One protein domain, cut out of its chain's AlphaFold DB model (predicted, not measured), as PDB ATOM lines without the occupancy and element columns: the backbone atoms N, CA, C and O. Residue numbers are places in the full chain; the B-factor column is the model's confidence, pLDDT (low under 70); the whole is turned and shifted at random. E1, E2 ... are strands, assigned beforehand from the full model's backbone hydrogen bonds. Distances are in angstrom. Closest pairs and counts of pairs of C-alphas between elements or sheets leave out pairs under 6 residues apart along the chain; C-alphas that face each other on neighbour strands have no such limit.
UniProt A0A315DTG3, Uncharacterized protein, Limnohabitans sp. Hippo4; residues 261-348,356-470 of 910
ATOM      1  N   SER A 261      30.227 -30.474  -3.149       69.88
ATOM      2  CA  SER A 261      29.692 -31.212  -1.996       69.88
ATOM      3  C   SER A 261      30.198 -30.574  -0.702       69.88
ATOM      4  O   SER A 261      31.407 -30.464  -0.504       69.88
ATOM      5  N   LEU A 262      29.283 -30.133   0.162       78.69
ATOM      6  CA  LEU A 262      29.558 -29.513   1.456       78.69
ATOM      7  C   LEU A 262      29.096 -30.455   2.570       78.69
ATOM      8  O   LEU A 262      27.907 -30.748   2.694       78.69
ATOM      9  N   ALA A 263      30.016 -30.909   3.416       79.69
ATOM     10  CA  ALA A 263      29.642 -31.618   4.635       79.69
ATOM     11  C   ALA A 263      29.090 -30.622   5.667       79.69
ATOM     12  O   ALA A 263      29.718 -29.595   5.938       79.69
ATOM     13  N   ALA A 264      27.929 -30.920   6.250       77.88
ATOM     14  CA  ALA A 264      27.358 -30.113   7.316       77.88
ATOM     15  C   ALA A 264      28.276 -30.143   8.551       77.88
ATOM     16  O   ALA A 264      28.647 -31.210   9.045       77.88
ATOM     17  N   ASN A 265      28.635 -28.965   9.068       77.94
ATOM     18  CA  ASN A 265      29.309 -28.853  10.359       77.94
ATOM     19  C   ASN A 265      28.334 -29.300  11.461       77.94
ATOM     20  O   ASN A 265      27.201 -28.827  11.498       77.94
ATOM     21  N   ALA A 266      28.766 -30.195  12.352       76.62
ATOM     22  CA  ALA A 266      27.935 -30.777  13.403       76.62
ATOM     23  C   ALA A 266      27.317 -29.748  14.368       76.62
ATOM     24  O   ALA A 266      26.261 -30.058  14.927       76.62
ATOM     25  N   ASP A 267      27.951 -28.578  14.514       80.62
ATOM     26  CA  ASP A 267      27.570 -27.506  15.443       80.62
ATOM     27  C   ASP A 267      26.826 -26.345  14.760       80.62
ATOM     28  O   ASP A 267      26.271 -25.473  15.428       80.62
ATOM     29  N   ALA A 268      26.801 -26.304  13.423       82.00
ATOM     30  CA  ALA A 268      26.130 -25.230  12.698       82.00
ATOM     31  C   ALA A 268      24.608 -25.397  12.777       82.00
ATOM     32  O   ALA A 268      24.079 -26.441  12.409       82.00
ATOM     33  N   THR A 269      23.890 -24.356  13.195       87.88
ATOM     34  CA  THR A 269      22.414 -24.313  13.174       87.88
ATOM     35  C   THR A 269      21.869 -23.736  11.863       87.88
ATOM     36  O   THR A 269      20.732 -24.013  11.482       87.88
ATOM     37  N   SER A 270      22.689 -22.980  11.128       88.12
ATOM     38  CA  SER A 270      22.364 -22.431   9.813       88.12
ATOM     39  C   SER A 270      23.531 -22.611   8.843       88.12
ATOM     40  O   SER A 270      24.688 -22.387   9.197       88.12
ATOM     41  N   ILE A 271      23.220 -23.023   7.616       89.94
ATOM     42  CA  ILE A 271      24.162 -23.198   6.509       89.94
ATOM     43  C   ILE A 271      23.612 -22.389   5.340       89.94
ATOM     44  O   ILE A 271      22.498 -22.647   4.900       89.94
ATOM     45  N   THR A 272      24.363 -21.417   4.828       89.00
ATOM     46  CA  THR A 272      23.945 -20.645   3.647       89.00
ATOM     47  C   THR A 272      24.713 -21.121   2.423       89.00
ATOM     48  O   THR A 272      25.932 -21.268   2.485       89.00
ATOM     49  N   ILE A 273      24.004 -21.361   1.323       87.25
ATOM     50  CA  ILE A 273      24.583 -21.718   0.027       87.25
ATOM     51  C   ILE A 273      24.154 -20.702  -1.032       87.25
ATOM     52  O   ILE A 273      23.023 -20.215  -1.022       87.25
ATOM     53  N   ASP A 274      25.048 -20.422  -1.976       76.81
ATOM     54  CA  ASP A 274      24.830 -19.498  -3.102       76.81
ATOM     55  C   ASP A 274      23.920 -20.071  -4.205       76.81
ATOM     56  O   ASP A 274      23.806 -19.492  -5.284       76.81
ATOM     57  N   GLY A 275      23.331 -21.246  -3.935       69.62
ATOM     58  CA  GLY A 275      22.435 -22.050  -4.770       69.62
ATOM     59  C   GLY A 275      22.929 -22.396  -6.173       69.62
ATOM     60  O   GLY A 275      22.144 -22.902  -6.970       69.62
ATOM     61  N   THR A 276      24.228 -22.258  -6.461       70.81
ATOM     62  CA  THR A 276      24.853 -23.083  -7.506       70.81
ATOM     63  C   THR A 276      24.659 -24.565  -7.153       70.81
ATOM     64  O   THR A 276      24.492 -24.880  -5.971       70.81
ATOM     65  N   THR A 277      24.616 -25.484  -8.133       78.50
ATOM     66  CA  THR A 277      24.345 -26.929  -7.941       78.50
ATOM     67  C   THR A 277      25.221 -27.540  -6.835       78.50
ATOM     68  O   THR A 277      26.322 -28.036  -7.070       78.50
ATOM     69  N   THR A 278      24.719 -27.511  -5.603       83.44
ATOM     70  CA  THR A 278      25.465 -27.851  -4.387       83.44
ATOM     71  C   THR A 278      24.743 -28.979  -3.685       83.44
ATOM     72  O   THR A 278      23.518 -28.935  -3.524       83.44
ATOM     73  N   THR A 279      25.506 -29.984  -3.261       88.31
ATOM     74  CA  THR A 279      25.017 -31.055  -2.396       88.31
ATOM     75  C   THR A 279      25.474 -30.781  -0.970       88.31
ATOM     76  O   THR A 279      26.671 -30.677  -0.733       88.31
ATOM     77  N   VAL A 280      24.551 -30.663  -0.019       89.38
ATOM     78  CA  VAL A 280      24.879 -30.537   1.410       89.38
ATOM     79  C   VAL A 280      24.597 -31.873   2.083       89.38
ATOM     80  O   VAL A 280      23.470 -32.351   2.004       89.38
ATOM     81  N   THR A 281      25.591 -32.499   2.710       90.00
ATOM     82  CA  THR A 281      25.472 -33.856   3.278       90.00
ATOM     83  C   THR A 281      25.559 -33.872   4.797       90.00
ATOM     84  O   THR A 281      26.328 -33.108   5.376       90.00
ATOM     85  N   GLY A 282      24.859 -34.810   5.438       86.88
ATOM     86  CA  GLY A 282      24.941 -35.037   6.885       86.88
ATOM     87  C   GLY A 282      24.104 -34.068   7.721       86.88
ATOM     88  O   GLY A 282      24.425 -33.839   8.885       86.88
ATOM     89  N   LEU A 283      23.048 -33.496   7.135       91.00
ATOM     90  CA  LEU A 283      22.153 -32.555   7.811       91.00
ATOM     91  C   LEU A 283      21.381 -33.223   8.959       91.00
ATOM     92  O   LEU A 283      20.951 -34.369   8.824       91.00
ATOM     93  N   LYS A 284      21.180 -32.492  10.062       90.81
ATOM     94  CA  LYS A 284      20.378 -32.892  11.237       90.81
ATOM     95  C   LYS A 284      19.115 -32.029  11.379       90.81
ATOM     96  O   LYS A 284      19.061 -30.925  10.844       90.81
ATOM     97  N   ASP A 285      18.166 -32.474  12.203       91.00
ATOM     98  CA  ASP A 285      16.873 -31.801  12.455       91.00
ATOM     99  C   ASP A 285      16.977 -30.338  12.904       91.00
ATOM    100  O   ASP A 285      16.086 -29.542  12.625       91.00
ATOM    101  N   THR A 286      18.052 -29.964  13.599       89.56
ATOM    102  CA  THR A 286      18.261 -28.598  14.109       89.56
ATOM    103  C   THR A 286      18.869 -27.646  13.083       89.56
ATOM    104  O   THR A 286      19.031 -26.462  13.372       89.56
ATOM    105  N   GLN A 287      19.244 -28.142  11.901       93.62
ATOM    106  CA  GLN A 287      20.001 -27.376  10.915       93.62
ATOM    107  C   GLN A 287      19.084 -26.855   9.813       93.62
ATOM    108  O   GLN A 287      18.282 -27.604   9.253       93.62
ATOM    109  N   LYS A 288      19.231 -25.568   9.477       94.00
ATOM    110  CA  LYS A 288      18.531 -24.907   8.369       94.00
ATOM    111  C   LYS A 288      19.493 -24.586   7.232       94.00
ATOM    112  O   LYS A 288      20.485 -23.891   7.451       94.00
ATOM    113  N   VAL A 289      19.173 -25.035   6.018       93.81
ATOM    114  CA  VAL A 289      19.925 -24.662   4.809       93.81
ATOM    115  C   VAL A 289      19.233 -23.497   4.113       93.81
ATOM    116  O   VAL A 289      18.135 -23.665   3.592       93.81
ATOM    117  N   THR A 290      19.859 -22.325   4.098       92.50
ATOM    118  CA  THR A 290      19.370 -21.138   3.391       92.50
ATOM    119  C   THR A 290      19.981 -21.070   1.994       92.50
ATOM    120  O   THR A 290      21.199 -21.075   1.839       92.50
ATOM    121  N   ILE A 291      19.137 -20.996   0.970       90.62
ATOM    122  CA  ILE A 291      19.521 -20.956  -0.439       90.62
ATOM    123  C   ILE A 291      19.331 -19.526  -0.953       90.62
ATOM    124  O   ILE A 291      18.206 -19.025  -0.999       90.62
ATOM    125  N   ALA A 292      20.426 -18.879  -1.345       80.88
ATOM    126  CA  ALA A 292      20.453 -17.495  -1.813       80.88
ATOM    127  C   ALA A 292      20.905 -17.440  -3.284       80.88
ATOM    128  O   ALA A 292      22.070 -17.161  -3.561       80.88
ATOM    129  N   ALA A 293      20.012 -17.771  -4.231       66.19
ATOM    130  CA  ALA A 293      20.395 -17.949  -5.638       66.19
ATOM    131  C   ALA A 293      19.276 -17.771  -6.658       66.19
ATOM    132  O   ALA A 293      18.151 -18.205  -6.455       66.19
ATOM    133  N   SER A 294      19.621 -17.281  -7.845       61.53
ATOM    134  CA  SER A 294      18.674 -17.095  -8.949       61.53
ATOM    135  C   SER A 294      18.248 -18.368  -9.702       61.53
ATOM    136  O   SER A 294      17.311 -18.275 -10.490       61.53
ATOM    137  N   SER A 295      18.920 -19.510  -9.502       61.72
ATOM    138  CA  SER A 295      18.590 -20.813 -10.108       61.72
ATOM    139  C   SER A 295      19.085 -21.949  -9.209       61.72
ATOM    140  O   SER A 295      20.288 -22.132  -9.081       61.72
ATOM    141  N   VAL A 296      18.173 -22.715  -8.622       63.84
ATOM    142  CA  VAL A 296      18.430 -23.755  -7.621       63.84
ATOM    143  C   VAL A 296      18.404 -25.127  -8.298       63.84
ATOM    144  O   VAL A 296      17.464 -25.462  -9.014       63.84
ATOM    145  N   ALA A 297      19.438 -25.932  -8.074       75.88
ATOM    146  CA  ALA A 297      19.465 -27.366  -8.394       75.88
ATOM    147  C   ALA A 297      20.143 -28.122  -7.240       75.88
ATOM    148  O   ALA A 297      21.062 -28.923  -7.423       75.88
ATOM    149  N   ASN A 298      19.756 -27.769  -6.016       84.50
ATOM    150  CA  ASN A 298      20.463 -28.147  -4.803       84.50
ATOM    151  C   ASN A 298      19.950 -29.466  -4.241       84.50
ATOM    152  O   ASN A 298      18.759 -29.772  -4.282       84.50
ATOM    153  N   LYS A 299      20.878 -30.240  -3.687       90.06
ATOM    154  CA  LYS A 299      20.619 -31.550  -3.097       90.06
ATOM    155  C   LYS A 299      20.908 -31.488  -1.605       90.06
ATOM    156  O   LYS A 299      22.018 -31.145  -1.211       90.06
ATOM    157  N   LEU A 300      19.930 -31.808  -0.770       91.69
ATOM    158  CA  LEU A 300      20.055 -31.771   0.685       91.69
ATOM    159  C   LEU A 300      19.967 -33.198   1.216       91.69
ATOM    160  O   LEU A 300      18.937 -33.853   1.089       91.69
ATOM    161  N   SER A 301      21.072 -33.692   1.760       90.44
ATOM    162  CA  SER A 301      21.245 -35.061   2.228       90.44
ATOM    163  C   SER A 301      21.287 -35.098   3.756       90.44
ATOM    164  O   SER A 301      22.129 -34.457   4.394       90.44
ATOM    165  N   TYR A 302      20.352 -35.845   4.342       89.25
ATOM    166  CA  TYR A 302      20.101 -35.863   5.785       89.25
ATOM    167  C   TYR A 302      20.691 -37.104   6.452       89.25
ATOM    168  O   TYR A 302      20.776 -38.173   5.852       89.25
ATOM    169  N   ALA A 303      21.104 -36.964   7.710       86.88
ATOM    170  CA  ALA A 303      21.580 -38.078   8.522       86.88
ATOM    171  C   ALA A 303      20.435 -39.050   8.860       86.88
ATOM    172  O   ALA A 303      19.283 -38.631   8.987       86.88
ATOM    173  N   ALA A 304      20.756 -40.328   9.089       82.94
ATOM    174  CA  ALA A 304      19.780 -41.403   9.323       82.94
ATOM    175  C   ALA A 304      18.780 -41.129  10.467       82.94
ATOM    176  O   ALA A 304      17.624 -41.543  10.411       82.94
ATOM    177  N   SER A 305      19.212 -40.427  11.521       85.25
ATOM    178  CA  SER A 305      18.365 -40.091  12.672       85.25
ATOM    179  C   SER A 305      17.416 -38.918  12.429       85.25
ATOM    180  O   SER A 305      16.569 -38.666  13.280       85.25
ATOM    181  N   SER A 306      17.579 -38.187  11.325       88.94
ATOM    182  CA  SER A 306      16.829 -36.961  11.061       88.94
ATOM    183  C   SER A 306      15.380 -37.270  10.704       88.94
ATOM    184  O   SER A 306      15.101 -38.198   9.945       88.94
ATOM    185  N   THR A 307      14.477 -36.468  11.244       91.44
ATOM    186  CA  THR A 307      13.030 -36.503  11.047       91.44
ATOM    187  C   THR A 307      12.497 -35.259  10.332       91.44
ATOM    188  O   THR A 307      11.418 -35.323   9.738       91.44
ATOM    189  N   VAL A 308      13.270 -34.164  10.312       92.50
ATOM    190  CA  VAL A 308      12.858 -32.860   9.776       92.50
ATOM    191  C   VAL A 308      13.911 -32.285   8.825       92.50
ATOM    192  O   VAL A 308      15.096 -32.214   9.143       92.50
ATOM    193  N   ALA A 309      13.460 -31.809   7.667       94.69
ATOM    194  CA  ALA A 309      14.262 -31.068   6.702       94.69
ATOM    195  C   ALA A 309      13.926 -29.570   6.744       94.69
ATOM    196  O   ALA A 309      12.826 -29.193   6.360       94.69
ATOM    197  N   ASN A 310      14.855 -28.700   7.158       95.44
ATOM    198  CA  ASN A 310      14.617 -27.247   7.181       95.44
ATOM    199  C   ASN A 310      15.344 -26.520   6.043       95.44
ATOM    200  O   ASN A 310      16.574 -26.564   5.940       95.44
ATOM    201  N   VAL A 311      14.583 -25.780   5.239       95.38
ATOM    202  CA  VAL A 311      15.057 -25.003   4.092       95.38
ATOM    203  C   VAL A 311      14.633 -23.541   4.244       95.38
ATOM    204  O   VAL A 311      13.485 -23.215   4.551       95.38
ATOM    205  N   GLY A 312      15.586 -22.637   4.052       94.50
ATOM    206  CA  GLY A 312      15.359 -21.210   3.872       94.50
ATOM    207  C   GLY A 312      15.567 -20.823   2.414       94.50
ATOM    208  O   GLY A 312      16.485 -21.321   1.771       94.50
ATOM    209  N   LEU A 313      14.748 -19.918   1.903       92.94
ATOM    210  CA  LEU A 313      14.869 -19.343   0.570       92.94
ATOM    211  C   LEU A 313      15.079 -17.835   0.701       92.94
ATOM    212  O   LEU A 313      14.423 -17.170   1.503       92.94
ATOM    213  N   THR A 314      15.998 -17.278  -0.077       91.19
ATOM    214  CA  THR A 314      16.236 -15.832  -0.119       91.19
ATOM    215  C   THR A 314      16.260 -15.397  -1.570       91.19
ATOM    216  O   THR A 314      17.307 -15.412  -2.214       91.19
ATOM    217  N   SER A 315      15.079 -15.059  -2.094       87.12
ATOM    218  CA  SER A 315      14.860 -14.828  -3.526       87.12
ATOM    219  C   SER A 315      15.385 -15.991  -4.372       87.12
ATOM    220  O   SER A 315      16.160 -15.794  -5.308       87.12
ATOM    221  N   ALA A 316      14.991 -17.213  -4.007       85.00
ATOM    222  CA  ALA A 316      15.419 -18.433  -4.686       85.00
ATOM    223  C   ALA A 316      14.410 -18.891  -5.755       85.00
ATOM    224  O   ALA A 316      13.219 -18.661  -5.594       85.00
ATOM    225  N   ASN A 317      14.846 -19.529  -6.845       84.81
ATOM    226  CA  ASN A 317      13.965 -20.150  -7.856       84.81
ATOM    227  C   ASN A 317      14.631 -21.422  -8.395       84.81
ATOM    228  O   ASN A 317      15.811 -21.367  -8.716       84.81
ATOM    229  N   GLY A 318      13.921 -22.545  -8.493       86.12
ATOM    230  CA  GLY A 318      14.428 -23.806  -9.049       86.12
ATOM    231  C   GLY A 318      14.084 -25.032  -8.200       86.12
ATOM    232  O   GLY A 318      13.105 -25.033  -7.461       86.12
ATOM    233  N   THR A 319      14.890 -26.087  -8.303       89.69
ATOM    234  CA  THR A 319      14.633 -27.397  -7.694       89.69
ATOM    235  C   THR A 319      15.459 -27.637  -6.432       89.69
ATOM    236  O   THR A 319      16.690 -27.609  -6.472       89.69
ATOM    237  N   VAL A 320      14.788 -27.984  -5.333       92.06
ATOM    238  CA  VAL A 320      15.392 -28.535  -4.112       92.06
ATOM    239  C   VAL A 320      15.075 -30.026  -4.040       92.06
ATOM    240  O   VAL A 320      13.912 -30.430  -4.018       92.06
ATOM    241  N   THR A 321      16.109 -30.863  -4.010       91.94
ATOM    242  CA  THR A 321      15.969 -32.318  -3.877       91.94
ATOM    243  C   THR A 321      16.409 -32.773  -2.490       91.94
ATOM    244  O   THR A 321      17.564 -32.580  -2.112       91.94
ATOM    245  N   PHE A 322      15.514 -33.425  -1.754       91.44
ATOM    246  CA  PHE A 322      15.808 -34.082  -0.482       91.44
ATOM    247  C   PHE A 322      16.320 -35.501  -0.757       91.44
ATOM    248  O   PHE A 322      15.697 -36.242  -1.512       91.44
ATOM    249  N   ILE A 323      17.466 -35.883  -0.192       87.25
ATOM    250  CA  ILE A 323      18.141 -37.160  -0.471       87.25
ATOM    251  C   ILE A 323      18.435 -37.900   0.833       87.25
ATOM    252  O   ILE A 323      18.746 -37.289   1.858       87.25
ATOM    253  N   ASP A 324      18.377 -39.228   0.776       82.12
ATOM    254  CA  ASP A 324      18.863 -40.085   1.852       82.12
ATOM    255  C   ASP A 324      20.401 -40.015   1.941       82.12
ATOM    256  O   ASP A 324      21.107 -40.329   0.983       82.12
ATOM    257  N   GLY A 325      20.934 -39.533   3.069       72.38
ATOM    258  CA  GLY A 325      22.376 -39.476   3.327       72.38
ATOM    259  C   GLY A 325      22.950 -40.692   4.036       72.38
ATOM    260  O   GLY A 325      24.124 -40.681   4.405       72.38
ATOM    261  N   ALA A 326      22.136 -41.705   4.289       67.88
ATOM    262  CA  ALA A 326      22.506 -42.839   5.094       67.88
ATOM    263  C   ALA A 326      22.995 -44.021   4.236       67.88
ATOM    264  O   ALA A 326      22.666 -44.181   3.061       67.88
ATOM    265  N   THR A 327      23.887 -44.822   4.816       61.78
ATOM    266  CA  THR A 327      24.469 -46.005   4.169       61.78
ATOM    267  C   THR A 327      23.483 -47.174   4.205       61.78
ATOM    268  O   THR A 327      22.739 -47.274   5.174       61.78
ATOM    269  N   ALA A 328      23.545 -48.053   3.194       57.62
ATOM    270  CA  ALA A 328      22.593 -49.089   2.735       57.62
ATOM    271  C   ALA A 328      21.645 -49.832   3.721       57.62
ATOM    272  O   ALA A 328      20.690 -50.439   3.246       57.62
ATOM    273  N   ASP A 329      21.834 -49.759   5.042       60.44
ATOM    274  CA  ASP A 329      21.030 -50.459   6.058       60.44
ATOM    275  C   ASP A 329      20.349 -49.535   7.092       60.44
ATOM    276  O   ASP A 329      19.566 -49.985   7.931       60.44
ATOM    277  N   THR A 330      20.609 -48.229   7.043       61.69
ATOM    278  CA  THR A 330      19.926 -47.217   7.860       61.69
ATOM    279  C   THR A 330      19.330 -46.204   6.903       61.69
ATOM    280  O   THR A 330      20.088 -45.639   6.138       61.69
ATOM    281  N   TYR A 331      18.018 -45.990   6.908       69.38
ATOM    282  CA  TYR A 331      17.368 -44.986   6.057       69.38
ATOM    283  C   TYR A 331      17.140 -43.702   6.848       69.38
ATOM    284  O   TYR A 331      16.978 -43.757   8.074       69.38
ATOM    285  N   THR A 332      17.071 -42.551   6.173       68.62
ATOM    286  CA  THR A 332      16.572 -41.343   6.853       68.62
ATOM    287  C   THR A 332      15.119 -41.517   7.281       68.62
ATOM    288  O   THR A 332      14.315 -42.169   6.611       68.62
ATOM    289  N   LYS A 333      14.765 -40.898   8.407       83.56
ATOM    290  CA  LYS A 333      13.393 -40.864   8.925       83.56
ATOM    291  C   LYS A 333      12.699 -39.539   8.621       83.56
ATOM    292  O   LYS A 333      11.706 -39.227   9.277       83.56
ATOM    293  N   VAL A 334      13.215 -38.763   7.661       88.94
ATOM    294  CA  VAL A 334      12.673 -37.443   7.331       88.94
ATOM    295  C   VAL A 334      11.236 -37.619   6.861       88.94
ATOM    296  O   VAL A 334      10.969 -38.228   5.828       88.94
ATOM    297  N   ALA A 335      10.314 -37.115   7.672       91.44
ATOM    298  CA  ALA A 335       8.878 -37.190   7.439       91.44
ATOM    299  C   ALA A 335       8.274 -35.799   7.222       91.44
ATOM    300  O   ALA A 335       7.189 -35.698   6.647       91.44
ATOM    301  N   THR A 336       8.988 -34.747   7.631       93.88
ATOM    302  CA  THR A 336       8.553 -33.355   7.517       93.88
ATOM    303  C   THR A 336       9.598 -32.522   6.786       93.88
ATOM    304  O   THR A 336      10.784 -32.598   7.106       93.88
ATOM    305  N   ALA A 337       9.163 -31.692   5.841       95.88
ATOM    306  CA  ALA A 337       9.980 -30.640   5.248       95.88
ATOM    307  C   ALA A 337       9.388 -29.266   5.576       95.88
ATOM    308  O   ALA A 337       8.203 -29.044   5.372       95.88
ATOM    309  N   ASN A 338      10.218 -28.342   6.051       97.00
ATOM    310  CA  ASN A 338       9.865 -26.955   6.333       97.00
ATOM    311  C   ASN A 338      10.579 -26.058   5.321       97.00
ATOM    312  O   ASN A 338      11.811 -26.027   5.297       97.00
ATOM    313  N   VAL A 339       9.836 -25.310   4.506       96.69
ATOM    314  CA  VAL A 339      10.394 -24.374   3.519       96.69
ATOM    315  C   VAL A 339       9.877 -22.970   3.814       96.69
ATOM    316  O   VAL A 339       8.677 -22.731   3.859       96.69
ATOM    317  N   THR A 340      10.788 -22.026   4.039       96.19
ATOM    318  CA  THR A 340      10.450 -20.660   4.478       96.19
ATOM    319  C   THR A 340      11.242 -19.612   3.709       96.19
ATOM    320  O   THR A 340      12.331 -19.912   3.226       96.19
ATOM    321  N   GLY A 341      10.754 -18.373   3.655       94.19
ATOM    322  CA  GLY A 341      11.498 -17.232   3.114       94.19
ATOM    323  C   GLY A 341      10.863 -16.645   1.858       94.19
ATOM    324  O   GLY A 341       9.654 -16.442   1.830       94.19
ATOM    325  N   SER A 342      11.659 -16.314   0.842       91.25
ATOM    326  CA  SER A 342      11.178 -15.656  -0.381       91.25
ATOM    327  C   SER A 342      11.664 -16.336  -1.657       91.25
ATOM    328  O   SER A 342      12.776 -16.869  -1.732       91.25
ATOM    329  N   VAL A 343      10.821 -16.284  -2.682       89.88
ATOM    330  CA  VAL A 343      11.044 -16.851  -4.010       89.88
ATOM    331  C   VAL A 343      11.329 -15.714  -4.989       89.88
ATOM    332  O   VAL A 343      10.773 -14.622  -4.879       89.88
ATOM    333  N   LYS A 344      12.244 -15.930  -5.938       85.88
ATOM    334  CA  LYS A 344      12.613 -14.889  -6.904       85.88
ATOM    335  C   LYS A 344      11.456 -14.607  -7.852       85.88
ATOM    336  O   LYS A 344      11.181 -15.419  -8.730       85.88
ATOM    337  N   VAL A 345      10.871 -13.424  -7.756       75.94
ATOM    338  CA  VAL A 345       9.890 -12.956  -8.734       75.94
ATOM    339  C   VAL A 345      10.579 -12.724 -10.085       75.94
ATOM    340  O   VAL A 345      11.678 -12.161 -10.144       75.94
ATOM    341  N   ALA A 346       9.980 -13.188 -11.182       67.50
ATOM    342  CA  ALA A 346      10.502 -12.907 -12.513       67.50
ATOM    343  C   ALA A 346      10.384 -11.401 -12.798       67.50
ATOM    344  O   ALA A 346       9.338 -10.796 -12.562       67.50
ATOM    345  N   THR A 347      11.458 -10.780 -13.294       59.28
ATOM    346  CA  THR A 347      11.430  -9.366 -13.686       59.28
ATOM    347  C   THR A 347      10.396  -9.184 -14.794       59.28
ATOM    348  O   THR A 347      10.511  -9.809 -15.849       59.28
ATOM    349  N   ALA A 348       9.391  -8.339 -14.561       53.53
ATOM    350  CA  ALA A 348       8.438  -7.967 -15.597       53.53
ATOM    351  C   ALA A 348       9.202  -7.325 -16.769       53.53
ATOM    352  O   ALA A 348       9.974  -6.388 -16.571       53.53
ATOM    353  N   THR A 356       5.606 -12.064 -12.378       74.00
ATOM    354  CA  THR A 356       5.274 -13.493 -12.359       74.00
ATOM    355  C   THR A 356       5.982 -14.145 -11.179       74.00
ATOM    356  O   THR A 356       7.205 -14.023 -11.051       74.00
ATOM    357  N   ALA A 357       5.219 -14.835 -10.333       82.69
ATOM    358  CA  ALA A 357       5.751 -15.595  -9.212       82.69
ATOM    359  C   ALA A 357       6.893 -16.516  -9.672       82.69
ATOM    360  O   ALA A 357       6.814 -17.169 -10.719       82.69
ATOM    361  N   GLY A 358       7.976 -16.573  -8.897       86.44
ATOM    362  CA  GLY A 358       9.033 -17.545  -9.167       86.44
ATOM    363  C   GLY A 358       8.571 -18.964  -8.866       86.44
ATOM    364  O   GLY A 358       7.573 -19.173  -8.180       86.44
ATOM    365  N   THR A 359       9.301 -19.957  -9.373       89.06
ATOM    366  CA  THR A 359       8.965 -21.371  -9.163       89.06
ATOM    367  C   THR A 359       9.914 -22.025  -8.163       89.06
ATOM    368  O   THR A 359      11.126 -21.835  -8.218       89.06
ATOM    369  N   VAL A 360       9.377 -22.842  -7.262       90.69
ATOM    370  CA  VAL A 360      10.152 -23.762  -6.427       90.69
ATOM    371  C   VAL A 360       9.625 -25.172  -6.648       90.69
ATOM    372  O   VAL A 360       8.449 -25.455  -6.430       90.69
ATOM    373  N   THR A 361      10.502 -26.071  -7.082       91.94
ATOM    374  CA  THR A 361      10.200 -27.493  -7.241       91.94
ATOM    375  C   THR A 361      10.832 -28.272  -6.098       91.94
ATOM    376  O   THR A 361      12.037 -28.205  -5.874       91.94
ATOM    377  N   LEU A 362      10.021 -29.032  -5.376       93.12
ATOM    378  CA  LEU A 362      10.435 -29.860  -4.255       93.12
ATOM    379  C   LEU A 362      10.366 -31.328  -4.677       93.12
ATOM    380  O   LEU A 362       9.339 -31.805  -5.164       93.12
ATOM    381  N   VAL A 363      11.476 -32.045  -4.514       91.50
ATOM    382  CA  VAL A 363      11.596 -33.449  -4.923       91.50
ATOM    383  C   VAL A 363      12.055 -34.283  -3.742       91.50
ATOM    384  O   VAL A 363      13.100 -34.006  -3.157       91.50
ATOM    385  N   ASP A 364      11.303 -35.333  -3.423       90.88
ATOM    386  CA  ASP A 364      11.691 -36.320  -2.424       90.88
ATOM    387  C   ASP A 364      12.389 -37.507  -3.103       90.88
ATOM    388  O   ASP A 364      11.777 -38.314  -3.800       90.88
ATOM    389  N   SER A 365      13.700 -37.608  -2.909       86.31
ATOM    390  CA  SER A 365      14.526 -38.754  -3.305       86.31
ATOM    391  C   SER A 365      15.040 -39.540  -2.095       86.31
ATOM    392  O   SER A 365      15.962 -40.340  -2.231       86.31
ATOM    393  N   THR A 366      14.442 -39.365  -0.913       70.50
ATOM    394  CA  THR A 366      14.746 -40.182   0.279       70.50
ATOM    395  C   THR A 366      14.176 -41.608   0.180       70.50
ATOM    396  O   THR A 366      14.389 -42.443   1.053       70.50
ATOM    397  N   ALA A 367      13.460 -41.914  -0.906       57.56
ATOM    398  CA  ALA A 367      12.555 -43.051  -1.027       57.56
ATOM    399  C   ALA A 367      13.134 -44.310  -1.707       57.56
ATOM    400  O   ALA A 367      12.361 -45.103  -2.250       57.56
ATOM    401  N   ALA A 368      14.449 -44.547  -1.687       52.22
ATOM    402  CA  ALA A 368      15.008 -45.789  -2.228       52.22
ATOM    403  C   ALA A 368      14.659 -47.001  -1.323       52.22
ATOM    404  O   ALA A 368      15.454 -47.462  -0.521       52.22
ATOM    405  N   ALA A 369      13.441 -47.520  -1.495       52.28
ATOM    406  CA  ALA A 369      12.965 -48.869  -1.181       52.28
ATOM    407  C   ALA A 369      12.381 -49.252   0.201       52.28
ATOM    408  O   ALA A 369      11.680 -50.258   0.195       52.28
ATOM    409  N   GLN A 370      12.491 -48.533   1.333       53.00
ATOM    410  CA  GLN A 370      11.708 -48.896   2.548       53.00
ATOM    411  C   GLN A 370      11.386 -47.717   3.500       53.00
ATOM    412  O   GLN A 370      12.249 -46.918   3.830       53.00
ATOM    413  N   ALA A 371      10.130 -47.661   3.977       51.59
ATOM    414  CA  ALA A 371       9.549 -46.907   5.116       51.59
ATOM    415  C   ALA A 371       9.750 -45.371   5.290       51.59
ATOM    416  O   ALA A 371       8.892 -44.753   5.923       51.59
ATOM    417  N   GLY A 372      10.787 -44.737   4.733       63.06
ATOM    418  CA  GLY A 372      11.048 -43.288   4.822       63.06
ATOM    419  C   GLY A 372      10.506 -42.492   3.627       63.06
ATOM    420  O   GLY A 372      10.347 -43.038   2.531       63.06
ATOM    421  N   GLY A 373      10.139 -41.231   3.847       83.62
ATOM    422  CA  GLY A 373       9.677 -40.290   2.824       83.62
ATOM    423  C   GLY A 373       8.854 -39.160   3.433       83.62
ATOM    424  O   GLY A 373       8.190 -39.356   4.457       83.62
ATOM    425  N   ILE A 374       8.891 -37.987   2.807       90.62
ATOM    426  CA  ILE A 374       8.254 -36.781   3.333       90.62
ATOM    427  C   ILE A 374       6.733 -36.908   3.204       90.62
ATOM    428  O   ILE A 374       6.192 -37.075   2.111       90.62
ATOM    429  N   LYS A 375       6.045 -36.825   4.345       92.44
ATOM    430  CA  LYS A 375       4.584 -36.917   4.487       92.44
ATOM    431  C   LYS A 375       3.942 -35.565   4.779       92.44
ATOM    432  O   LYS A 375       2.788 -35.361   4.414       92.44
ATOM    433  N   ALA A 376       4.680 -34.660   5.416       94.88
ATOM    434  CA  ALA A 376       4.229 -33.315   5.738       94.88
ATOM    435  C   ALA A 376       5.171 -32.269   5.133       94.88
ATOM    436  O   ALA A 376       6.390 -32.359   5.278       94.88
ATOM    437  N   LEU A 377       4.601 -31.268   4.474       97.00
ATOM    438  CA  LEU A 377       5.312 -30.096   3.982       97.00
ATOM    439  C   LEU A 377       4.743 -28.854   4.660       97.00
ATOM    440  O   LEU A 377       3.556 -28.594   4.523       97.00
ATOM    441  N   THR A 378       5.579 -28.070   5.326       97.69
ATOM    442  CA  THR A 378       5.206 -26.770   5.885       97.69
ATOM    443  C   THR A 378       5.815 -25.660   5.037       97.69
ATOM    444  O   THR A 378       7.013 -25.696   4.735       97.69
ATOM    445  N   LEU A 379       5.006 -24.671   4.662       97.69
ATOM    446  CA  LEU A 379       5.395 -23.527   3.842       97.69
ATOM    447  C   LEU A 379       5.178 -22.216   4.608       97.69
ATOM    448  O   LEU A 379       4.113 -21.965   5.171       97.69
ATOM    449  N   GLY A 380       6.204 -21.370   4.602       96.88
ATOM    450  CA  GLY A 380       6.164 -20.004   5.129       96.88
ATOM    451  C   GLY A 380       6.803 -19.045   4.137       96.88
ATOM    452  O   GLY A 380       7.908 -18.544   4.375       96.88
ATOM    453  N   LEU A 381       6.167 -18.887   2.975       95.44
ATOM    454  CA  LEU A 381       6.662 -18.053   1.884       95.44
ATOM    455  C   LEU A 381       6.083 -16.639   1.982       95.44
ATOM    456  O   LEU A 381       4.890 -16.436   2.179       95.44
ATOM    457  N   THR A 382       6.961 -15.652   1.857       94.94
ATOM    458  CA  THR A 382       6.647 -14.223   2.037       94.94
ATOM    459  C   THR A 382       6.356 -13.494   0.727       94.94
ATOM    460  O   THR A 382       5.928 -12.346   0.737       94.94
ATOM    461  N   THR A 383       6.599 -14.157  -0.400       92.62
ATOM    462  CA  THR A 383       6.398 -13.655  -1.763       92.62
ATOM    463  C   THR A 383       5.587 -14.669  -2.547       92.62
ATOM    464  O   THR A 383       5.770 -15.866  -2.314       92.62
ATOM    465  N   ASP A 384       4.803 -14.209  -3.518       91.50
ATOM    466  CA  ASP A 384       4.053 -15.095  -4.406       91.50
ATOM    467  C   ASP A 384       4.977 -16.135  -5.054       91.50
ATOM    468  O   ASP A 384       6.059 -15.815  -5.571       91.50
ATOM    469  N   ALA A 385       4.566 -17.398  -4.995       92.00
ATOM    470  CA  ALA A 385       5.390 -18.533  -5.365       92.00
ATOM    471  C   ALA A 385       4.566 -19.620  -6.047       92.00
ATOM    472  O   ALA A 385       3.593 -20.131  -5.500       92.00
ATOM    473  N   LYS A 386       5.045 -20.066  -7.208       93.38
ATOM    474  CA  LYS A 386       4.606 -21.323  -7.800       93.38
ATOM    475  C   LYS A 386       5.339 -22.476  -7.129       93.38
ATOM    476  O   LYS A 386       6.564 -22.570  -7.227       93.38
ATOM    477  N   VAL A 387       4.612 -23.369  -6.470       93.38
ATOM    478  CA  VAL A 387       5.192 -24.485  -5.714       93.38
ATOM    479  C   VAL A 387       4.817 -25.798  -6.386       93.38
ATOM    480  O   VAL A 387       3.648 -26.127  -6.525       93.38
ATOM    481  N   SER A 388       5.814 -26.582  -6.797       92.62
ATOM    482  CA  SER A 388       5.602 -27.924  -7.346       92.62
ATOM    483  C   SER A 388       6.120 -28.981  -6.378       92.62
ATOM    484  O   SER A 388       7.306 -29.007  -6.060       92.62
ATOM    485  N   THR A 389       5.239 -29.874  -5.939       92.81
ATOM    486  CA  THR A 389       5.518 -31.020  -5.060       92.81
ATOM    487  C   THR A 389       5.278 -32.357  -5.765       92.81
ATOM    488  O   THR A 389       5.250 -33.405  -5.124       92.81
ATOM    489  N   ALA A 390       5.165 -32.361  -7.099       87.44
ATOM    490  CA  ALA A 390       4.945 -33.563  -7.909       87.44
ATOM    491  C   ALA A 390       5.990 -34.665  -7.649       87.44
ATOM    492  O   ALA A 390       5.690 -35.855  -7.733       87.44
ATOM    493  N   GLY A 391       7.218 -34.270  -7.294       88.88
ATOM    494  CA  GLY A 391       8.299 -35.177  -6.910       88.88
ATOM    495  C   GLY A 391       8.204 -35.736  -5.484       88.88
ATOM    496  O   GLY A 391       9.126 -36.427  -5.064       88.88
ATOM    497  N   MET A 392       7.147 -35.441  -4.721       90.44
ATOM    498  CA  MET A 392       6.958 -35.845  -3.319       90.44
ATOM    499  C   MET A 392       5.825 -36.876  -3.182       90.44
ATOM    500  O   MET A 392       4.816 -36.640  -2.526       90.44
ATOM    501  N   ALA A 393       5.977 -38.049  -3.798       88.00
ATOM    502  CA  ALA A 393       4.896 -39.032  -3.981       88.00
ATOM    503  C   ALA A 393       4.219 -39.580  -2.700       88.00
ATOM    504  O   ALA A 393       3.185 -40.235  -2.798       88.00
ATOM    505  N   LYS A 394       4.801 -39.370  -1.511       88.25
ATOM    506  CA  LYS A 394       4.246 -39.805  -0.212       88.25
ATOM    507  C   LYS A 394       3.639 -38.665   0.605       88.25
ATOM    508  O   LYS A 394       3.232 -38.893   1.744       88.25
ATOM    509  N   LEU A 395       3.594 -37.457   0.048       91.31
ATOM    510  CA  LEU A 395       3.070 -36.283   0.723       91.31
ATOM    511  C   LEU A 395       1.585 -36.490   1.034       91.31
ATOM    512  O   LEU A 395       0.804 -36.798   0.138       91.31
ATOM    513  N   THR A 396       1.216 -36.336   2.304       92.56
ATOM    514  CA  THR A 396      -0.161 -36.459   2.806       92.56
ATOM    515  C   THR A 396      -0.735 -35.134   3.285       92.56
ATOM    516  O   THR A 396      -1.954 -34.970   3.293       92.56
ATOM    517  N   SER A 397       0.121 -34.185   3.669       94.69
ATOM    518  CA  SER A 397      -0.310 -32.865   4.117       94.69
ATOM    519  C   SER A 397       0.623 -31.750   3.666       94.69
ATOM    520  O   SER A 397       1.846 -31.908   3.674       94.69
ATOM    521  N   ILE A 398       0.030 -30.610   3.333       96.94
ATOM    522  CA  ILE A 398       0.705 -29.340   3.075       96.94
ATOM    523  C   ILE A 398       0.127 -28.325   4.060       96.94
ATOM    524  O   ILE A 398      -1.088 -28.191   4.150       96.94
ATOM    525  N   ASP A 399       0.977 -27.626   4.798       97.81
ATOM    526  CA  ASP A 399       0.583 -26.562   5.717       97.81
ATOM    527  C   ASP A 399       1.308 -25.265   5.356       97.81
ATOM    528  O   ASP A 399       2.454 -25.032   5.737       97.81
ATOM    529  N   GLY A 400       0.641 -24.440   4.562       97.31
ATOM    530  CA  GLY A 400       1.073 -23.115   4.148       97.31
ATOM    531  C   GLY A 400       0.525 -21.981   5.004       97.31
ATOM    532  O   GLY A 400       0.724 -20.836   4.616       97.31
ATOM    533  N   SER A 401      -0.100 -22.263   6.153       96.75
ATOM    534  CA  SER A 401      -0.809 -21.272   6.991       96.75
ATOM    535  C   SER A 401       0.028 -20.083   7.465       96.75
ATOM    536  O   SER A 401      -0.511 -19.054   7.862       96.75
ATOM    537  N   THR A 402       1.356 -20.193   7.413       96.94
ATOM    538  CA  THR A 402       2.282 -19.099   7.756       96.94
ATOM    539  C   THR A 402       2.762 -18.291   6.548       96.94
ATOM    540  O   THR A 402       3.544 -17.353   6.707       96.94
ATOM    541  N   SER A 403       2.347 -18.662   5.335       97.31
ATOM    542  CA  SER A 403       2.696 -17.947   4.109       97.31
ATOM    543  C   SER A 403       1.862 -16.675   3.985       97.31
ATOM    544  O   SER A 403       0.667 -16.663   4.263       97.31
ATOM    545  N   THR A 404       2.506 -15.590   3.573       95.94
ATOM    546  CA  THR A 404       1.852 -14.297   3.313       95.94
ATOM    547  C   THR A 404       1.863 -13.938   1.832       95.94
ATOM    548  O   THR A 404       1.141 -13.039   1.421       95.94
ATOM    549  N   GLY A 405       2.721 -14.589   1.041       93.94
ATOM    550  CA  GLY A 405       2.663 -14.536  -0.417       93.94
ATOM    551  C   GLY A 405       1.744 -15.626  -0.958       93.94
ATOM    552  O   GLY A 405       1.632 -16.682  -0.337       93.94
ATOM    553  N   GLY A 406       1.125 -15.373  -2.112       94.19
ATOM    554  CA  GLY A 406       0.220 -16.318  -2.763       94.19
ATOM    555  C   GLY A 406       0.933 -17.597  -3.206       94.19
ATOM    556  O   GLY A 406       1.992 -17.558  -3.840       94.19
ATOM    557  N   LEU A 407       0.362 -18.745  -2.870       95.25
ATOM    558  CA  LEU A 407       0.822 -20.074  -3.232       95.25
ATOM    559  C   LEU A 407       0.058 -20.560  -4.470       95.25
ATOM    560  O   LEU A 407      -1.136 -20.847  -4.430       95.25
ATOM    561  N   ASP A 408       0.774 -20.700  -5.585       94.56
ATOM    562  CA  ASP A 408       0.255 -21.293  -6.821       94.56
ATOM    563  C   ASP A 408       0.640 -22.779  -6.890       94.56
ATOM    564  O   ASP A 408       1.789 -23.147  -7.169       94.56
ATOM    565  N   PHE A 409      -0.361 -23.627  -6.673       93.12
ATOM    566  CA  PHE A 409      -0.359 -25.066  -6.905       93.12
ATOM    567  C   PHE A 409      -1.255 -25.444  -8.101       93.12
ATOM    568  O   PHE A 409      -2.188 -26.250  -7.997       93.12
ATOM    569  N   SER A 410      -0.972 -24.860  -9.263       84.81
ATOM    570  CA  SER A 410      -1.601 -25.196 -10.548       84.81
ATOM    571  C   SER A 410      -1.418 -26.671 -10.963       84.81
ATOM    572  O   SER A 410      -0.566 -27.395 -10.449       84.81
ATOM    573  N   ALA A 411      -2.246 -27.138 -11.905       71.88
ATOM    574  CA  ALA A 411      -2.403 -28.549 -12.275       71.88
ATOM    575  C   ALA A 411      -1.095 -29.367 -12.359       71.88
ATOM    576  O   ALA A 411      -0.134 -28.998 -13.037       71.88
ATOM    577  N   GLY A 412      -1.089 -30.523 -11.685       73.50
ATOM    578  CA  GLY A 412       0.060 -31.431 -11.612       73.50
ATOM    579  C   GLY A 412       1.115 -31.037 -10.576       73.50
ATOM    580  O   GLY A 412       2.098 -31.758 -10.425       73.50
ATOM    581  N   ALA A 413       0.927 -29.930  -9.849       79.56
ATOM    582  CA  ALA A 413       1.828 -29.519  -8.780       79.56
ATOM    583  C   ALA A 413       1.709 -30.376  -7.516       79.56
ATOM    584  O   ALA A 413       2.721 -30.542  -6.846       79.56
ATOM    585  N   ILE A 414       0.530 -30.922  -7.198       87.75
ATOM    586  CA  ILE A 414       0.267 -31.664  -5.954       87.75
ATOM    587  C   ILE A 414       0.044 -33.158  -6.253       87.75
ATOM    588  O   ILE A 414      -0.708 -33.489  -7.172       87.75
ATOM    589  N   PRO A 415       0.656 -34.091  -5.499       87.50
ATOM    590  CA  PRO A 415       0.342 -35.514  -5.606       87.50
ATOM    591  C   PRO A 415      -1.049 -35.828  -5.027       87.50
ATOM    592  O   PRO A 415      -1.431 -35.304  -3.985       87.50
ATOM    593  N   ALA A 416      -1.788 -36.765  -5.634       86.31
ATOM    594  CA  ALA A 416      -3.140 -37.156  -5.193       86.31
ATOM    595  C   ALA A 416      -3.212 -37.752  -3.768       86.31
ATOM    596  O   ALA A 416      -4.297 -37.902  -3.205       86.31
ATOM    597  N   THR A 417      -2.061 -38.105  -3.186       86.31
ATOM    598  CA  THR A 417      -1.933 -38.566  -1.799       86.31
ATOM    599  C   THR A 417      -2.027 -37.437  -0.778       86.31
ATOM    600  O   THR A 417      -2.219 -37.739   0.397       86.31
ATOM    601  N   ALA A 418      -1.883 -36.169  -1.185       86.69
ATOM    602  CA  ALA A 418      -1.993 -35.021  -0.295       86.69
ATOM    603  C   ALA A 418      -3.470 -34.711  -0.028       86.69
ATOM    604  O   ALA A 418      -4.197 -34.275  -0.916       86.69
ATOM    605  N   LEU A 419      -3.910 -34.973   1.199       89.50
ATOM    606  CA  LEU A 419      -5.320 -34.910   1.588       89.50
ATOM    607  C   LEU A 419      -5.650 -33.662   2.375       89.50
ATOM    608  O   LEU A 419      -6.787 -33.226   2.321       89.50
ATOM    609  N   ASN A 420      -4.686 -33.138   3.129       93.50
ATOM    610  CA  ASN A 420      -4.889 -32.012   4.028       93.50
ATOM    611  C   ASN A 420      -3.997 -30.870   3.568       93.50
ATOM    612  O   ASN A 420      -2.781 -30.938   3.741       93.50
ATOM    613  N   ILE A 421      -4.589 -29.860   2.948       96.31
ATOM    614  CA  ILE A 421      -3.867 -28.718   2.401       96.31
ATOM    615  C   ILE A 421      -4.368 -27.473   3.114       96.31
ATOM    616  O   ILE A 421      -5.571 -27.231   3.163       96.31
ATOM    617  N   LYS A 422      -3.435 -26.701   3.660       97.38
ATOM    618  CA  LYS A 422      -3.674 -25.339   4.119       97.38
ATOM    619  C   LYS A 422      -2.795 -24.384   3.338       97.38
ATOM    620  O   LYS A 422      -1.636 -24.727   3.089       97.38
ATOM    621  N   THR A 423      -3.298 -23.213   2.992       96.81
ATOM    622  CA  THR A 423      -2.487 -22.110   2.462       96.81
ATOM    623  C   THR A 423      -2.634 -20.864   3.333       96.81
ATOM    624  O   THR A 423      -2.864 -21.021   4.532       96.81
ATOM    625  N   GLY A 424      -2.258 -19.694   2.820       95.56
ATOM    626  CA  GLY A 424      -1.807 -18.560   3.621       95.56
ATOM    627  C   GLY A 424      -2.757 -17.366   3.599       95.56
ATOM    628  O   GLY A 424      -3.954 -17.508   3.453       95.56
ATOM    629  N   ALA A 425      -2.212 -16.165   3.795       95.56
ATOM    630  CA  ALA A 425      -2.957 -14.905   3.648       95.56
ATOM    631  C   ALA A 425      -2.763 -14.242   2.264       95.56
ATOM    632  O   ALA A 425      -3.076 -13.061   2.083       95.56
ATOM    633  N   GLY A 426      -2.118 -14.951   1.334       94.75
ATOM    634  CA  GLY A 426      -1.849 -14.477  -0.019       94.75
ATOM    635  C   GLY A 426      -2.944 -14.921  -0.984       94.75
ATOM    636  O   GLY A 426      -3.742 -15.778  -0.659       94.75
ATOM    637  N   LYS A 427      -2.960 -14.367  -2.201       94.62
ATOM    638  CA  LYS A 427      -3.897 -14.816  -3.245       94.62
ATOM    639  C   LYS A 427      -3.474 -16.182  -3.769       94.62
ATOM    640  O   LYS A 427      -2.562 -16.270  -4.598       94.62
ATOM    641  N   ASP A 428      -4.111 -17.227  -3.277       96.56
ATOM    642  CA  ASP A 428      -3.728 -18.602  -3.529       96.56
ATOM    643  C   ASP A 428      -4.417 -19.148  -4.793       96.56
ATOM    644  O   ASP A 428      -5.509 -18.746  -5.198       96.56
ATOM    645  N   THR A 429      -3.745 -20.054  -5.503       95.75
ATOM    646  CA  THR A 429      -4.298 -20.714  -6.698       95.75
ATOM    647  C   THR A 429      -4.074 -22.211  -6.597       95.75
ATOM    648  O   THR A 429      -2.952 -22.684  -6.753       95.75
ATOM    649  N   ILE A 430      -5.135 -22.981  -6.361       95.94
ATOM    650  CA  ILE A 430      -5.034 -24.396  -5.987       95.94
ATOM    651  C   ILE A 430      -5.824 -25.279  -6.948       95.94
ATOM    652  O   ILE A 430      -7.021 -25.091  -7.149       95.94
ATOM    653  N   THR A 431      -5.183 -26.313  -7.500       94.94
ATOM    654  CA  THR A 431      -5.893 -27.463  -8.084       94.94
ATOM    655  C   THR A 431      -5.918 -28.611  -7.073       94.94
ATOM    656  O   THR A 431      -4.903 -29.269  -6.843       94.94
ATOM    657  N   PHE A 432      -7.073 -28.865  -6.460       93.56
ATOM    658  CA  PHE A 432      -7.228 -29.851  -5.394       93.56
ATOM    659  C   PHE A 432      -7.524 -31.247  -5.955       93.56
ATOM    660  O   PHE A 432      -8.644 -31.541  -6.358       93.56
ATOM    661  N   THR A 433      -6.516 -32.122  -6.003       90.94
ATOM    662  CA  THR A 433      -6.587 -33.440  -6.675       90.94
ATOM    663  C   THR A 433      -6.679 -34.635  -5.717       90.94
ATOM    664  O   THR A 433      -6.280 -35.746  -6.075       90.94
ATOM    665  N   ALA A 434      -7.124 -34.433  -4.476       88.06
ATOM    666  CA  ALA A 434      -7.107 -35.479  -3.454       88.06
ATOM    667  C   ALA A 434      -7.954 -36.711  -3.842       88.06
ATOM    668  O   ALA A 434      -9.067 -36.586  -4.362       88.06
ATOM    669  N   ALA A 435      -7.434 -37.913  -3.568       89.44
ATOM    670  CA  ALA A 435      -8.139 -39.180  -3.779       89.44
ATOM    671  C   ALA A 435      -8.692 -39.741  -2.454       89.44
ATOM    672  O   ALA A 435      -7.931 -40.157  -1.572       89.44
ATOM    673  N   THR A 436     -10.021 -39.776  -2.324       89.38
ATOM    674  CA  THR A 436     -10.745 -40.203  -1.114       89.38
ATOM    675  C   THR A 436     -11.418 -41.570  -1.296       89.38
ATOM    676  O   THR A 436     -11.669 -42.032  -2.408       89.38
ATOM    677  N   SER A 437     -11.731 -42.274  -0.207       87.94
ATOM    678  CA  SER A 437     -12.455 -43.550  -0.261       87.94
ATOM    679  C   SER A 437     -13.258 -43.787   1.011       87.94
ATOM    680  O   SER A 437     -12.690 -43.928   2.089       87.94
ATOM    681  N   SER A 438     -14.578 -43.925   0.873       85.38
ATOM    682  CA  SER A 438     -15.497 -44.191   1.990       85.38
ATOM    683  C   SER A 438     -15.296 -45.548   2.673       85.38
ATOM    684  O   SER A 438     -15.831 -45.769   3.757       85.38
ATOM    685  N   THR A 439     -14.535 -46.463   2.067       86.12
ATOM    686  CA  THR A 439     -14.217 -47.786   2.633       86.12
ATOM    687  C   THR A 439     -12.773 -47.896   3.122       86.12
ATOM    688  O   THR A 439     -12.417 -48.887   3.760       86.12
ATOM    689  N   SER A 440     -11.937 -46.894   2.836       81.25
ATOM    690  CA  SER A 440     -10.560 -46.842   3.317       81.25
ATOM    691  C   SER A 440     -10.509 -46.282   4.732       81.25
ATOM    692  O   SER A 440     -11.056 -45.219   5.014       81.25
ATOM    693  N   THR A 441      -9.778 -46.954   5.618       75.31
ATOM    694  CA  THR A 441      -9.474 -46.423   6.953       75.31
ATOM    695  C   THR A 441      -8.375 -45.360   6.931       75.31
ATOM    696  O   THR A 441      -8.193 -44.674   7.931       75.31
ATOM    697  N   THR A 442      -7.638 -45.212   5.821       72.44
ATOM    698  CA  THR A 442      -6.495 -44.289   5.723       72.44
ATOM    699  C   THR A 442      -6.810 -42.990   4.981       72.44
ATOM    700  O   THR A 442      -6.223 -41.976   5.333       72.44
ATOM    701  N   ASN A 443      -7.755 -42.997   4.026       79.75
ATOM    702  CA  ASN A 443      -8.190 -41.811   3.257       79.75
ATOM    703  C   ASN A 443      -9.726 -41.653   3.197       79.75
ATOM    704  O   ASN A 443     -10.281 -41.541   2.099       79.75
ATOM    705  N   PRO A 444     -10.463 -41.659   4.320       80.44
ATOM    706  CA  PRO A 444     -11.908 -41.442   4.260       80.44
ATOM    707  C   PRO A 444     -12.270 -40.020   3.806       80.44
ATOM    708  O   PRO A 444     -13.318 -39.826   3.187       80.44
ATOM    709  N   THR A 445     -11.402 -39.041   4.086       87.00
ATOM    710  CA  THR A 445     -11.678 -37.612   3.904       87.00
ATOM    711  C   THR A 445     -10.476 -36.848   3.343       87.00
ATOM    712  O   THR A 445      -9.332 -37.246   3.569       87.00
ATOM    713  N   ALA A 446     -10.731 -35.727   2.671       94.00
ATOM    714  CA  ALA A 446      -9.728 -34.730   2.298       94.00
ATOM    715  C   ALA A 446     -10.230 -33.319   2.646       94.00
ATOM    716  O   ALA A 446     -11.435 -33.076   2.606       94.00
ATOM    717  N   SER A 447      -9.320 -32.407   2.984       95.62
ATOM    718  CA  SER A 447      -9.614 -31.025   3.355       95.62
ATOM    719  C   SER A 447      -8.664 -30.043   2.673       95.62
ATOM    720  O   SER A 447      -7.447 -30.245   2.673       95.62
ATOM    721  N   LEU A 448      -9.228 -28.949   2.172       97.44
ATOM    722  CA  LEU A 448      -8.526 -27.757   1.707       97.44
ATOM    723  C   LEU A 448      -9.002 -26.541   2.515       97.44
ATOM    724  O   LEU A 448     -10.195 -26.426   2.780       97.44
ATOM    725  N   ASP A 449      -8.074 -25.674   2.903       97.81
ATOM    726  CA  ASP A 449      -8.297 -24.423   3.640       97.81
ATOM    727  C   ASP A 449      -7.351 -23.363   3.058       97.81
ATOM    728  O   ASP A 449      -6.136 -23.516   3.221       97.81
ATOM    729  N   THR A 450      -7.853 -22.378   2.302       97.31
ATOM    730  CA  THR A 450      -6.968 -21.431   1.597       97.31
ATOM    731  C   THR A 450      -6.619 -20.161   2.361       97.31
ATOM    732  O   THR A 450      -5.607 -19.545   2.055       97.31
ATOM    733  N   GLY A 451      -7.287 -19.890   3.482       96.50
ATOM    734  CA  GLY A 451      -6.892 -18.827   4.399       96.50
ATOM    735  C   GLY A 451      -7.485 -17.471   4.027       96.50
ATOM    736  O   GLY A 451      -8.688 -17.299   4.120       96.50
ATOM    737  N   ALA A 452      -6.670 -16.453   3.772       96.00
ATOM    738  CA  ALA A 452      -7.168 -15.133   3.381       96.00
ATOM    739  C   ALA A 452      -6.566 -14.728   2.038       96.00
ATOM    740  O   ALA A 452      -5.424 -15.067   1.768       96.00
ATOM    741  N   GLY A 453      -7.262 -13.913   1.255       96.81
ATOM    742  CA  GLY A 453      -6.870 -13.594  -0.114       96.81
ATOM    743  C   GLY A 453      -8.050 -13.793  -1.055       96.81
ATOM    744  O   GLY A 453      -9.022 -14.426  -0.697       96.81
ATOM    745  N   ASP A 454      -7.994 -13.207  -2.255       96.75
ATOM    746  CA  ASP A 454      -8.963 -13.573  -3.297       96.75
ATOM    747  C   ASP A 454      -8.444 -14.853  -3.974       96.75
ATOM    748  O   ASP A 454      -7.605 -14.772  -4.885       96.75
ATOM    749  N   ASP A 455      -8.892 -16.014  -3.505       97.62
ATOM    750  CA  ASP A 455      -8.353 -17.315  -3.880       97.62
ATOM    751  C   ASP A 455      -9.051 -17.911  -5.108       97.62
ATOM    752  O   ASP A 455     -10.228 -17.689  -5.406       97.62
ATOM    753  N   THR A 456      -8.302 -18.706  -5.873       96.31
ATOM    754  CA  THR A 456      -8.827 -19.460  -7.019       96.31
ATOM    755  C   THR A 456      -8.645 -20.954  -6.799       96.31
ATOM    756  O   THR A 456      -7.532 -21.481  -6.835       96.31
ATOM    757  N   ILE A 457      -9.755 -21.667  -6.644       96.50
ATOM    758  CA  ILE A 457      -9.779 -23.090  -6.313       96.50
ATOM    759  C   ILE A 457     -10.404 -23.871  -7.467       96.50
ATOM    760  O   ILE A 457     -11.504 -23.580  -7.929       96.50
ATOM    761  N   THR A 458      -9.716 -24.910  -7.932       95.25
ATOM    762  CA  THR A 458     -10.268 -25.921  -8.839       95.25
ATOM    763  C   THR A 458     -10.320 -27.257  -8.117       95.25
ATOM    764  O   THR A 458      -9.289 -27.884  -7.873       95.25
ATOM    765  N   ASP A 459     -11.522 -27.713  -7.789       94.00
ATOM    766  CA  ASP A 459     -11.762 -29.022  -7.197       94.00
ATOM    767  C   ASP A 459     -11.730 -30.107  -8.279       94.00
ATOM    768  O   ASP A 459     -12.533 -30.136  -9.212       94.00
ATOM    769  N   SER A 460     -10.761 -31.004  -8.159       91.62
ATOM    770  CA  SER A 460     -10.587 -32.198  -8.987       91.62
ATOM    771  C   SER A 460     -10.470 -33.445  -8.112       91.62
ATOM    772  O   SER A 460      -9.803 -34.416  -8.483       91.62
ATOM    773  N   THR A 461     -11.086 -33.418  -6.927       90.75
ATOM    774  CA  THR A 461     -11.092 -34.556  -6.015       90.75
ATOM    775  C   THR A 461     -11.758 -35.772  -6.658       90.75
ATOM    776  O   THR A 461     -12.702 -35.684  -7.449       90.75
ATOM    777  N   THR A 462     -11.233 -36.954  -6.341       88.38
ATOM    778  CA  THR A 462     -11.709 -38.228  -6.893       88.38
ATOM    779  C   THR A 462     -12.031 -39.220  -5.785       88.38
ATOM    780  O   THR A 462     -11.564 -39.089  -4.656       88.38
ATOM    781  N   GLY A 463     -12.815 -40.245  -6.126       87.44
ATOM    782  CA  GLY A 463     -13.164 -41.333  -5.216       87.44
ATOM    783  C   GLY A 463     -14.531 -41.182  -4.544       87.44
ATOM    784  O   GLY A 463     -15.394 -40.456  -5.039       87.44
ATOM    785  N   THR A 464     -14.761 -41.963  -3.483       86.06
ATOM    786  CA  THR A 464     -16.083 -42.124  -2.835       86.06
ATOM    787  C   THR A 464     -16.156 -41.579  -1.409       86.06
ATOM    788  O   THR A 464     -17.203 -41.700  -0.775       86.06
ATOM    789  N   GLY A 465     -15.047 -41.063  -0.874       88.12
ATOM    790  CA  GLY A 465     -15.016 -40.416   0.437       88.12
ATOM    791  C   GLY A 465     -15.508 -38.968   0.367       88.12
ATOM    792  O   GLY A 465     -16.069 -38.547  -0.644       88.12
ATOM    793  N   THR A 466     -15.303 -38.198   1.436       89.00
ATOM    794  CA  THR A 466     -15.762 -36.798   1.511       89.00
ATOM    795  C   THR A 466     -14.617 -35.812   1.307       89.00
ATOM    796  O   THR A 466     -13.529 -36.007   1.845       89.00
ATOM    797  N   ALA A 467     -14.868 -34.725   0.585       94.06
ATOM    798  CA  ALA A 467     -13.955 -33.592   0.482       94.06
ATOM    799  C   ALA A 467     -14.584 -32.351   1.128       94.06
ATOM    800  O   ALA A 467     -15.784 -32.114   0.967       94.06
ATOM    801  N   THR A 468     -13.784 -31.578   1.856       95.69
ATOM    802  CA  THR A 468     -14.164 -30.273   2.408       95.69
ATOM    803  C   THR A 468     -13.242 -29.195   1.860       95.69
ATOM    804  O   THR A 468     -12.030 -29.395   1.789       95.69
ATOM    805  N   ILE A 469     -13.809 -28.065   1.466       97.81
ATOM    806  CA  ILE A 469     -13.080 -26.893   0.984       97.81
ATOM    807  C   ILE A 469     -13.548 -25.706   1.818       97.81
ATOM    808  O   ILE A 469     -14.749 -25.489   1.930       97.81
ATOM    809  N   VAL A 470     -12.610 -24.969   2.395       98.00
ATOM    810  CA  VAL A 470     -12.833 -23.674   3.040       98.00
ATOM    811  C   VAL A 470     -11.983 -22.675   2.268       98.00
ATOM    812  O   VAL A 470     -10.764 -22.839   2.234       98.00
TER     813      VAL A 470
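AT A GLANCE: This is residues 261 to 348 and 356 to 470 of the 910 residues of an uncharacterized protein of Limnohabitans sp. Hippo4 (UniProt A0A315DTG3). The chain is wound in stacked, flattened turns, a solenoid whose two walls are parallel sheets face to face: E1, E3, E5, E7, E9, E11, E13, E15 and E17 make one, and E2, E4, E6, E8, E10, E12, E14, E16 and E18 the other. Strands alternate between the walls, and both walls are twisted along the stack. The printed part has 203 residues with no named helix and 18 named strands, E1 to E18 in chain order; each sheet runs in the order given, parallel throughout. The class is all strand, though named strands hold 96 residues, under half. The whole is compact, with a radius of gyration of the C-alphas of 16.7 A, and flat, spanning 47 by 46 by 22 A.

IN THESE COORDINATES: One sheet holds E1, residues 261 to 263, E3, 278 to 283, E5, 296 to 302, E7, 318 to 324, E9, 358 to 365 and 22.7 A long, E11, 385 to 391, E13, 407 to 409, E15, 429 to 432, and E17, 456 to 459. The other holds E2, residues 270 to 273, E4, 288 to 291, E6, 308 to 316 and 20.6 A long, E8, 336 to 343 and 20.3 A long, E10, 376 to 381, E12, 397 to 399, E14, 420 to 422, E16, 445 to 449, and E18, 466 to 470. C-alpha 261 is at (29.692, -31.212, -1.996) and C-alpha 470 at (-12.833, -23.674, 3.040).

HOW THE PARTS SIT: The sheets form a sandwich, two sheets face to face, 8.9 A centre to centre where they face each other, with best planes 5 degrees apart. E1 and E17 are the edge strands of one, E2 and E18 of the other. E7 and E9 are parallel at 16 degrees, with N 320 and O 361 2.8 A apart, within hydrogen-bond range. E6 and E8 are parallel at 10 degrees, with N 311 and O 338 2.8 A apart, also within that range; E8 bends by 52 degrees at residue 340. E16 and E18 are parallel at 8 degrees, with N 470 and O 448 at 2.8 A, within range too. Between the sheets, the closest C-alphas of E8 and E9 are those of Val 343 and Gly 358, 5.6 A apart. E1 and E18 are apart.

THE WHOLE: The two C-alphas farthest apart, those of Asp 267 and Thr 464, are 49.5 A from each other. Residues 349 to 355 are not printed, and C-alphas 348 and 356 are 7.1 A apart across this cut, between E8 and E9. Of the links printed whole, E7 to E8 and E15 to E16 are long. Mean pLDDT of the printed part is 86.7; 22 residues are under 70, among them 326 to 332 and 367 to 372.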